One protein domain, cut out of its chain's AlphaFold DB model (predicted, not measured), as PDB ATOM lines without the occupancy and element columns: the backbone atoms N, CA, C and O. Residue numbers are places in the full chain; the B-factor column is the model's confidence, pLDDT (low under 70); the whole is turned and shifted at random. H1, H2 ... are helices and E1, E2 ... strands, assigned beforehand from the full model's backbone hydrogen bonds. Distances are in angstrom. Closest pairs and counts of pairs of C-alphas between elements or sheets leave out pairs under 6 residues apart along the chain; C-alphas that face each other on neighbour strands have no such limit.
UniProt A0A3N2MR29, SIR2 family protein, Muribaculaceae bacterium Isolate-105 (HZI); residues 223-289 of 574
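This is residues 223 to 289 of the 574 residues of the protein "SIR2 family protein" of Muribaculaceae bacterium Isolate-105 (HZI) (UniProt A0A3N2MR29). Two small antiparallel sheets of three strands each form the two arms of an open V, one holding E1, E4 and E5 and the other E2, E3 and E6. The arms come near each other where E1 and E3 end and E4 begins, and the short helix H1 sits by this corner. The printed part has 67 residues with one named helix and six named strands, in the order E1, H1, E2, E3, E4, E5, E6; the sheets run E1, E4, E5 and E2, E3, E6, and the class is mostly strand. The whole is only just compact, close to loose, with a radius of gyration of the C-alphas of 12.9 A, and spans 34 by 28 by 21 A.

In the first sheet, E4, residues 266 to 273, is the inner strand between E1, residues 223 to 228, and E5, residues 276 to 279. E1 and E4 are antiparallel at 174 degrees, with N 225 and O 270 within hydrogen-bond range at 2.9 A. E4 and E5 form a hairpin, and N 273 and O 276 are 2.9 A apart. In the other sheet, which is strongly twisted, E3, residues 253 to 260, is the inner strand between E2, residues 243 to 246, and E6, residues 285 to 288. E3 bends by 63 degrees at residue 256, and its pairing is staggered: residues 253 to 256 pair with E2, residues 257 to 260 with E6. E2 and E3 form a hairpin, with N 254 and O 245 2.9 A apart; E3 and E6 are antiparallel at 137 degrees, with N 259 and O 286 2.9 A apart. Between the sheets, the closest C-alphas of E3 and E4 are those of Leu 259 and Leu 266, 6.3 A apart. H1, residues 231 to 237, only grazes each sheet, with its residues 232 to 236; its closest C-alphas to E3 are those of Lys 232 and Leu 259, 7.1 A apart. In H1 every O i to N i+4 pair is within hydrogen-bond range. E2 and E5 are apart.

E4 is 20.4 A long, E3 18.6 A and E1 15.8 A, from first to last C-alpha. E1 begins at C-alpha 223 (229.007, 234.903, 180.195). H1 is 10.2 A long, E2 10.1 A, E5 9.2 A and E6 9.9 A. E6 ends at C-alpha 288 (236.779, 243.788, 189.519).

The two C-alphas farthest apart are those of Leu 253 and Ile 276, at 34.6 A. The printed part has no cut and no long link; the link from E2 to E3 is short and the others are tight. Mean pLDDT of the printed part is 87.5, and residues 279 to 282, of which 279 belongs to E5, are under 70.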
ATOM      1  N   GLN A 223     229.600 233.690 179.643       87.94
ATOM      2  CA  GLN A 223     229.007 234.903 180.195       87.94
ATOM      3  C   GLN A 223     228.728 234.722 181.674       87.94
ATOM      4  O   GLN A 223     228.089 233.750 182.081       87.94
ATOM      5  N   ILE A 224     229.154 235.707 182.458       86.88
ATOM      6  CA  ILE A 224     228.735 235.871 183.842       86.88
ATOM      7  C   ILE A 224     227.709 237.001 183.905       86.88
ATOM      8  O   ILE A 224     227.977 238.126 183.484       86.88
ATOM      9  N   ASN A 225     226.524 236.695 184.419       85.81
ATOM     10  CA  ASN A 225     225.470 237.672 184.651       85.81
ATOM     11  C   ASN A 225     225.285 237.822 186.154       85.81
ATOM     12  O   ASN A 225     225.273 236.829 186.875       85.81
ATOM     13  N   PHE A 226     225.158 239.052 186.640       87.88
ATOM     14  CA  PHE A 226     224.856 239.330 188.040       87.88
ATOM     15  C   PHE A 226     224.242 240.716 188.202       87.88
ATOM     16  O   PHE A 226     224.381 241.591 187.348       87.88
ATOM     17  N   THR A 227     223.551 240.922 189.317       88.69
ATOM     18  CA  THR A 227     222.993 242.212 189.716       88.69
ATOM     19  C   THR A 227     223.787 242.759 190.892       88.69
ATOM     20  O   THR A 227     223.917 242.088 191.914       88.69
ATOM     21  N   VAL A 228     224.286 243.986 190.755       91.44
ATOM     22  CA  VAL A 228     224.923 244.728 191.850       91.44
ATOM     23  C   VAL A 228     223.879 245.616 192.512       91.44
ATOM     24  O   VAL A 228     223.091 246.261 191.820       91.44
ATOM     25  N   VAL A 229     223.861 245.652 193.842       86.75
ATOM     26  CA  VAL A 229     222.906 246.461 194.614       86.75
ATOM     27  C   VAL A 229     223.616 247.388 195.603       86.75
ATOM     28  O   VAL A 229     224.794 247.216 195.905       86.75
ATOM     29  N   GLY A 230     222.883 248.385 196.106       86.38
ATOM     30  CA  GLY A 230     223.402 249.367 197.062       86.38
ATOM     31  C   GLY A 230     224.477 250.280 196.466       86.38
ATOM     32  O   GLY A 230     224.558 250.466 195.250       86.38
ATOM     33  N   ASP A 231     225.327 250.831 197.331       86.69
ATOM     34  CA  ASP A 231     226.348 251.819 196.954       86.69
ATOM     35  C   ASP A 231     227.396 251.261 195.979       86.69
ATOM     36  O   ASP A 231     227.956 251.994 195.161       86.69
ATOM     37  N   LYS A 232     227.627 249.941 195.994       90.12
ATOM     38  CA  LYS A 232     228.550 249.277 195.062       90.12
ATOM     39  C   LYS A 232     228.105 249.395 193.607       90.12
ATOM     40  O   LYS A 232     228.964 249.448 192.728       90.12
ATOM     41  N   ALA A 233     226.801 249.500 193.339       90.75
ATOM     42  CA  ALA A 233     226.302 249.717 191.983       90.75
ATOM     43  C   ALA A 233     226.795 251.061 191.423       90.75
ATOM     44  O   ALA A 233     227.222 251.137 190.270       90.75
ATOM     45  N   LEU A 234     226.825 252.101 192.266       89.94
ATOM     46  CA  LEU A 234     227.396 253.396 191.902       89.94
ATOM     47  C   LEU A 234     228.896 253.269 191.617       89.94
ATOM     48  O   LEU A 234     229.369 253.802 190.618       89.94
ATOM     49  N   PHE A 235     229.640 252.512 192.432       90.62
ATOM     50  CA  PHE A 235     231.086 252.352 192.233       90.62
ATOM     51  C   PHE A 235     231.402 251.639 190.921       90.62
ATOM     52  O   PHE A 235     232.340 252.029 190.230       90.62
ATOM     53  N   VAL A 236     230.611 250.635 190.540       89.69
ATOM     54  CA  VAL A 236     230.755 249.960 189.244       89.69
ATOM     55  C   VAL A 236     230.455 250.925 188.092       89.69
ATOM     56  O   VAL A 236     231.265 251.033 187.170       89.69
ATOM     57  N   ASN A 237     229.355 251.682 188.167       89.00
ATOM     58  CA  ASN A 237     228.961 252.637 187.123       89.00
ATOM     59  C   ASN A 237     229.984 253.770 186.939       89.00
ATOM     60  O   ASN A 237     230.341 254.117 185.814       89.00
ATOM     61  N   GLU A 238     230.498 254.314 188.040       89.12
ATOM     62  CA  GLU A 238     231.506 255.381 188.044       89.12
ATOM     63  C   GLU A 238     232.942 254.856 187.887       89.12
ATOM     64  O   GLU A 238     233.887 255.644 187.819       89.12
ATOM     65  N   ARG A 239     233.127 253.527 187.835       88.31
ATOM     66  CA  ARG A 239     234.434 252.845 187.837       88.31
ATOM     67  C   ARG A 239     235.310 253.249 189.032       88.31
ATOM     68  O   ARG A 239     236.535 253.337 188.933       88.31
ATOM     69  N   ARG A 240     234.680 253.516 190.175       87.81
ATOM     70  CA  ARG A 240     235.313 254.010 191.396       87.81
ATOM     71  C   ARG A 240     235.963 252.867 192.176       87.81
ATOM     72  O   ARG A 240     235.337 252.244 193.026       87.81
ATOM     73  N   MET A 241     237.237 252.626 191.893       88.25
ATOM     74  CA  MET A 241     238.076 251.662 192.611       88.25
ATOM     75  C   MET A 241     238.540 252.278 193.941       88.25
ATOM     76  O   MET A 241     239.292 253.250 193.930       88.25
ATOM     77  N   THR A 242     238.068 251.762 195.079       84.94
ATOM     78  CA  THR A 242     238.291 252.379 196.410       84.94
ATOM     79  C   THR A 242     239.299 251.645 197.285       84.94
ATOM     80  O   THR A 242     239.667 252.145 198.341       84.94
ATOM     81  N   GLU A 243     239.717 250.451 196.886       91.75
ATOM     82  CA  GLU A 243     240.578 249.579 197.682       91.75
ATOM     83  C   GLU A 243     241.710 249.006 196.827       91.75
ATOM     84  O   GLU A 243     241.627 248.969 195.596       91.75
ATOM     85  N   LEU A 244     242.768 248.550 197.494       91.50
ATOM     86  CA  LEU A 244     243.893 247.862 196.876       91.50
ATOM     87  C   LEU A 244     243.871 246.396 197.304       91.50
ATOM     88  O   LEU A 244     244.013 246.092 198.486       91.50
ATOM     89  N   VAL A 245     243.712 245.487 196.343       94.56
ATOM     90  CA  VAL A 245     243.689 244.036 196.586       94.56
ATOM     91  C   VAL A 245     244.770 243.377 195.745       94.56
ATOM     92  O   VAL A 245     244.996 243.750 194.592       94.56
ATOM     93  N   LYS A 246     245.459 242.389 196.326       93.44
ATOM     94  CA  LYS A 246     246.510 241.645 195.633       93.44
ATOM     95  C   LYS A 246     245.907 240.895 194.449       93.44
ATOM     96  O   LYS A 246     245.039 240.043 194.625       93.44
ATOM     97  N   SER A 247     246.355 241.226 193.246       92.38
ATOM     98  CA  SER A 247     245.899 240.564 192.033       92.38
ATOM     99  C   SER A 247     246.524 239.174 191.927       92.38
ATOM    100  O   SER A 247     247.747 239.056 192.045       92.38
ATOM    101  N   PRO A 248     245.735 238.120 191.660       89.12
ATOM    102  CA  PRO A 248     246.280 236.785 191.428       89.12
ATOM    103  C   PRO A 248     247.065 236.696 190.109       89.12
ATOM    104  O   PRO A 248     247.856 235.776 189.944       89.12
ATOM    105  N   PHE A 249     246.862 237.643 189.186       88.00
ATOM    106  CA  PHE A 249     247.503 237.643 187.870       88.00
ATOM    107  C   PHE A 249     248.858 238.348 187.884       88.00
ATOM    108  O   PHE A 249     249.817 237.844 187.317       88.00
ATOM    109  N   THR A 250     248.940 239.511 188.538       89.19
ATOM    110  CA  THR A 250     250.165 240.329 188.552       89.19
ATOM    111  C   THR A 250     250.977 240.168 189.833       89.19
ATOM    112  O   THR A 250     252.124 240.593 189.886       89.19
ATOM    113  N   GLY A 251     250.383 239.618 190.898       89.56
ATOM    114  CA  GLY A 251     250.984 239.561 192.231       89.56
ATOM    115  C   GLY A 251     251.032 240.905 192.969       89.56
ATOM    116  O   GLY A 251     251.396 240.925 194.146       89.56
ATOM    117  N   LEU A 252     250.634 242.010 192.328       89.94
ATOM    118  CA  LEU A 252     250.685 243.364 192.884       89.94
ATOM    119  C   LEU A 252     249.362 243.772 193.537       89.94
ATOM    120  O   LEU A 252     248.291 243.280 193.181       89.94
ATOM    121  N   LEU A 253     249.431 244.728 194.465       91.19
ATOM    122  CA  LEU A 253     248.255 245.427 194.984       91.19
ATOM    123  C   LEU A 253     247.668 246.333 193.895       91.19
ATOM    124  O   LEU A 253     248.296 247.321 193.503       91.19
ATOM    125  N   MET A 254     246.469 245.985 193.426       91.69
ATOM    126  CA  MET A 254     245.777 246.641 192.317       91.69
ATOM    127  C   MET A 254     244.498 247.339 192.800       91.69
ATOM    128  O   MET A 254     243.790 246.786 193.651       91.69
ATOM    129  N   PRO A 255     244.147 248.511 192.235       93.12
ATOM    130  CA  PRO A 255     242.851 249.143 192.464       93.12
ATOM    131  C   PRO A 255     241.716 248.175 192.136       93.12
ATOM    132  O   PRO A 255     241.718 247.557 191.074       93.12
ATOM    133  N   THR A 256     240.781 248.009 193.066       94.00
ATOM    134  CA  THR A 256     239.751 246.967 192.998       94.00
ATOM    135  C   THR A 256     238.376 247.514 193.396       94.00
ATOM    136  O   THR A 256     238.266 248.466 194.173       94.00
ATOM    137  N   ILE A 257     237.319 246.917 192.841       93.81
ATOM    138  CA  ILE A 257     235.962 246.932 193.395       93.81
ATOM    139  C   ILE A 257     235.631 245.502 193.816       93.81
ATOM    140  O   ILE A 257     235.499 244.618 192.969       93.81
ATOM    141  N   THR A 258     235.484 245.281 195.115       92.75
ATOM    142  CA  THR A 258     234.999 244.027 195.693       92.75
ATOM    143  C   THR A 258     233.495 244.093 195.852       92.75
ATOM    144  O   THR A 258     232.978 245.053 196.431       92.75
ATOM    145  N   LEU A 259     232.822 243.067 195.343       91.94
ATOM    146  CA  LEU A 259     231.412 242.780 195.572       91.94
ATOM    147  C   LEU A 259     231.325 241.577 196.501       91.94
ATOM    148  O   LEU A 259     231.841 240.512 196.159       91.94
ATOM    149  N   ASP A 260     230.701 241.754 197.658       89.38
ATOM    150  CA  ASP A 260     230.591 240.747 198.709       89.38
ATOM    151  C   ASP A 260     229.143 240.249 198.839       89.38
ATOM    152  O   ASP A 260     228.223 241.005 199.172       89.38
ATOM    153  N   ALA A 261     228.925 238.964 198.557       85.44
ATOM    154  CA  ALA A 261     227.600 238.363 198.612       85.44
ATOM    155  C   ALA A 261     227.073 238.224 200.044       85.44
ATOM    156  O   ALA A 261     225.866 238.361 200.241       85.44
ATOM    157  N   GLU A 262     227.939 238.049 201.050       86.31
ATOM    158  CA  GLU A 262     227.512 237.999 202.458       86.31
ATOM    159  C   GLU A 262     226.946 239.345 202.922       86.31
ATOM    160  O   GLU A 262     226.037 239.401 203.750       86.31
ATOM    161  N   LYS A 263     227.429 240.443 202.332       87.50
ATOM    162  CA  LYS A 263     226.907 241.801 202.558       87.50
ATOM    163  C   LYS A 263     225.692 242.131 201.691       87.50
ATOM    164  O   LYS A 263     225.178 243.247 201.746       87.50
ATOM    165  N   GLY A 264     225.228 241.177 200.884       85.69
ATOM    166  CA  GLY A 264     224.095 241.347 199.985       85.69
ATOM    167  C   GLY A 264     224.369 242.273 198.803       85.69
ATOM    168  O   GLY A 264     223.405 242.738 198.207       85.69
ATOM    169  N   GLU A 265     225.633 242.544 198.451       89.00
ATOM    170  CA  GLU A 265     226.027 243.460 197.361       89.00
ATOM    171  C   GLU A 265     225.848 242.834 195.962       89.00
ATOM    172  O   GLU A 265     225.849 243.543 194.953       89.00
ATOM    173  N   LEU A 266     225.661 241.512 195.907       86.56
ATOM    174  CA  LEU A 266     225.532 240.698 194.702       86.56
ATOM    175  C   LEU A 266     224.234 239.877 194.740       86.56
ATOM    176  O   LEU A 266     223.933 239.223 195.738       86.56
ATOM    177  N   LYS A 267     223.472 239.870 193.642       83.75
ATOM    178  CA  LYS A 267     222.274 239.032 193.461       83.75
ATOM    179  C   LYS A 267     222.252 238.381 192.084       83.75
ATOM    180  O   LYS A 267     222.849 238.896 191.143       83.75
ATOM    181  N   ASN A 268     221.491 237.290 191.962       81.62
ATOM    182  CA  ASN A 268     221.195 236.619 190.692       81.62
ATOM    183  C   ASN A 268     222.449 236.296 189.866       81.62
ATOM    184  O   ASN A 268     222.456 236.530 188.660       81.62
ATOM    185  N   CYS A 269     223.521 235.825 190.511       83.44
ATOM    186  CA  CYS A 269     224.721 235.493 189.764       83.44
ATOM    187  C   CYS A 269     224.564 234.146 189.056       83.44
ATOM    188  O   CYS A 269     224.277 233.135 189.697       83.44
ATOM    189  N   SER A 270     224.760 234.142 187.743       84.06
ATOM    190  CA  SER A 270     224.805 232.932 186.939       84.06
ATOM    191  C   SER A 270     226.004 232.950 186.003       84.06
ATOM    192  O   SER A 270     226.393 233.991 185.464       84.06
ATOM    193  N   PHE A 271     226.594 231.773 185.815       88.62
ATOM    194  CA  PHE A 271     227.613 231.540 184.804       88.62
ATOM    195  C   PHE A 271     227.019 230.666 183.711       88.62
ATOM    196  O   PHE A 271     226.472 229.594 183.990       88.62
ATOM    197  N   THR A 272     227.140 231.123 182.471       91.31
ATOM    198  CA  THR A 272     226.649 230.406 181.300       91.31
ATOM    199  C   THR A 272     227.784 230.097 180.336       91.31
ATOM    200  O   THR A 272     228.666 230.927 180.118       91.31
ATOM    201  N   LEU A 273     227.735 228.908 179.742       93.00
ATOM    202  CA  LEU A 273     228.630 228.462 178.681       93.00
ATOM    203  C   LEU A 273     227.788 228.084 177.464       93.00
ATOM    204  O   LEU A 273     226.972 227.161 177.527       93.00
ATOM    205  N   ASN A 274     227.954 228.824 176.368       92.81
ATOM    206  CA  ASN A 274     227.146 228.680 175.150       92.81
ATOM    207  C   ASN A 274     225.627 228.729 175.434       92.81
ATOM    208  O   ASN A 274     224.814 228.062 174.797       92.81
ATOM    209  N   GLY A 275     225.244 229.543 176.425       90.88
ATOM    210  CA  GLY A 275     223.864 229.730 176.871       90.88
ATOM    211  C   GLY A 275     223.351 228.697 177.880       90.88
ATOM    212  O   GLY A 275     222.245 228.880 178.374       90.88
ATOM    213  N   ILE A 276     224.115 227.652 178.214       92.94
ATOM    214  CA  ILE A 276     223.764 226.696 179.278       92.94
ATOM    215  C   ILE A 276     224.260 227.222 180.620       92.94
ATOM    216  O   ILE A 276     225.445 227.520 180.761       92.94
ATOM    217  N   GLU A 277     223.380 227.306 181.611       91.38
ATOM    218  CA  GLU A 277     223.736 227.728 182.966       91.38
ATOM    219  C   GLU A 277     224.457 226.587 183.700       91.38
ATOM    220  O   GLU A 277     223.884 225.523 183.945       91.38
ATOM    221  N   LEU A 278     225.738 226.791 184.026       86.94
ATOM    222  CA  LEU A 278     226.558 225.776 184.702       86.94
ATOM    223  C   LEU A 278     226.432 225.848 186.221       86.94
ATOM    224  O   LEU A 278     226.590 224.844 186.914       86.94
ATOM    225  N   SER A 279     226.184 227.047 186.741       69.56
ATOM    226  CA  SER A 279     226.142 227.298 188.171       69.56
ATOM    227  C   SER A 279     225.102 228.356 188.511       69.56
ATOM    228  O   SER A 279     225.149 229.469 187.987       69.56
ATOM    229  N   THR A 280     224.264 228.041 189.493       60.47
ATOM    230  CA  THR A 280     223.505 229.017 190.289       60.47
ATOM    231  C   THR A 280     224.265 229.386 191.575       60.47
ATOM    232  O   THR A 280     223.641 229.714 192.577       60.47
ATOM    233  N   SER A 281     225.588 229.178 191.610       55.56
ATOM    234  CA  SER A 281     226.372 229.014 192.841       55.56
ATOM    235  C   SER A 281     226.507 230.282 193.679       55.56
ATOM    236  O   SER A 281     226.628 231.381 193.138       55.56
ATOM    237  N   ASP A 282     226.599 230.063 194.993       66.88
ATOM    238  CA  ASP A 282     226.918 231.006 196.069       66.88
ATOM    239  C   ASP A 282     228.303 231.652 195.870       66.88
ATOM    240  O   ASP A 282     229.275 231.341 196.562       66.88
ATOM    241  N   ILE A 283     228.441 232.525 194.870       75.75
ATOM    242  CA  ILE A 283     229.654 233.321 194.701       75.75
ATOM    243  C   ILE A 283     229.808 234.181 195.945       75.75
ATOM    244  O   ILE A 283     229.021 235.095 196.150       75.75
ATOM    245  N   ALA A 284     230.835 233.909 196.747       83.69
ATOM    246  CA  ALA A 284     231.092 234.686 197.952       83.69
ATOM    247  C   ALA A 284     231.540 236.111 197.608       83.69
ATOM    248  O   ALA A 284     231.038 237.076 198.180       83.69
ATOM    249  N   LYS A 285     232.489 236.256 196.670       88.69
ATOM    250  CA  LYS A 285     233.069 237.552 196.294       88.69
ATOM    251  C   LYS A 285     233.419 237.634 194.814       88.69
ATOM    252  O   LYS A 285     233.872 236.653 194.228       88.69
ATOM    253  N   ILE A 286     233.279 238.827 194.239       90.06
ATOM    254  CA  ILE A 286     233.789 239.185 192.907       90.06
ATOM    255  C   ILE A 286     234.739 240.373 193.058       90.06
ATOM    256  O   ILE A 286     234.351 241.404 193.602       90.06
ATOM    257  N   HIS A 287     235.967 240.245 192.551       92.56
ATOM    258  CA  HIS A 287     236.930 241.345 192.463       92.56
ATOM    259  C   HIS A 287     237.008 241.849 191.023       92.56
ATOM    260  O   HIS A 287     237.399 241.111 190.120       92.56
ATOM    261  N   ILE A 288     236.664 243.117 190.814       91.94
ATOM    262  CA  ILE A 288     236.779 243.788 189.519       91.94
ATOM    263  C   ILE A 288     238.034 244.658 189.561       91.94
ATOM    264  O   ILE A 288     238.117 245.584 190.364       91.94
ATOM    265  N   GLN A 289     239.008 244.354 188.703       93.75
ATOM    266  CA  GLN A 289     240.295 245.050 188.616       93.75
ATOM    267  C   GLN A 289     240.528 245.579 187.193       93.75
ATOM    268  O   GLN A 289     240.004 245.003 186.234       93.75
TER     269      GLN A 289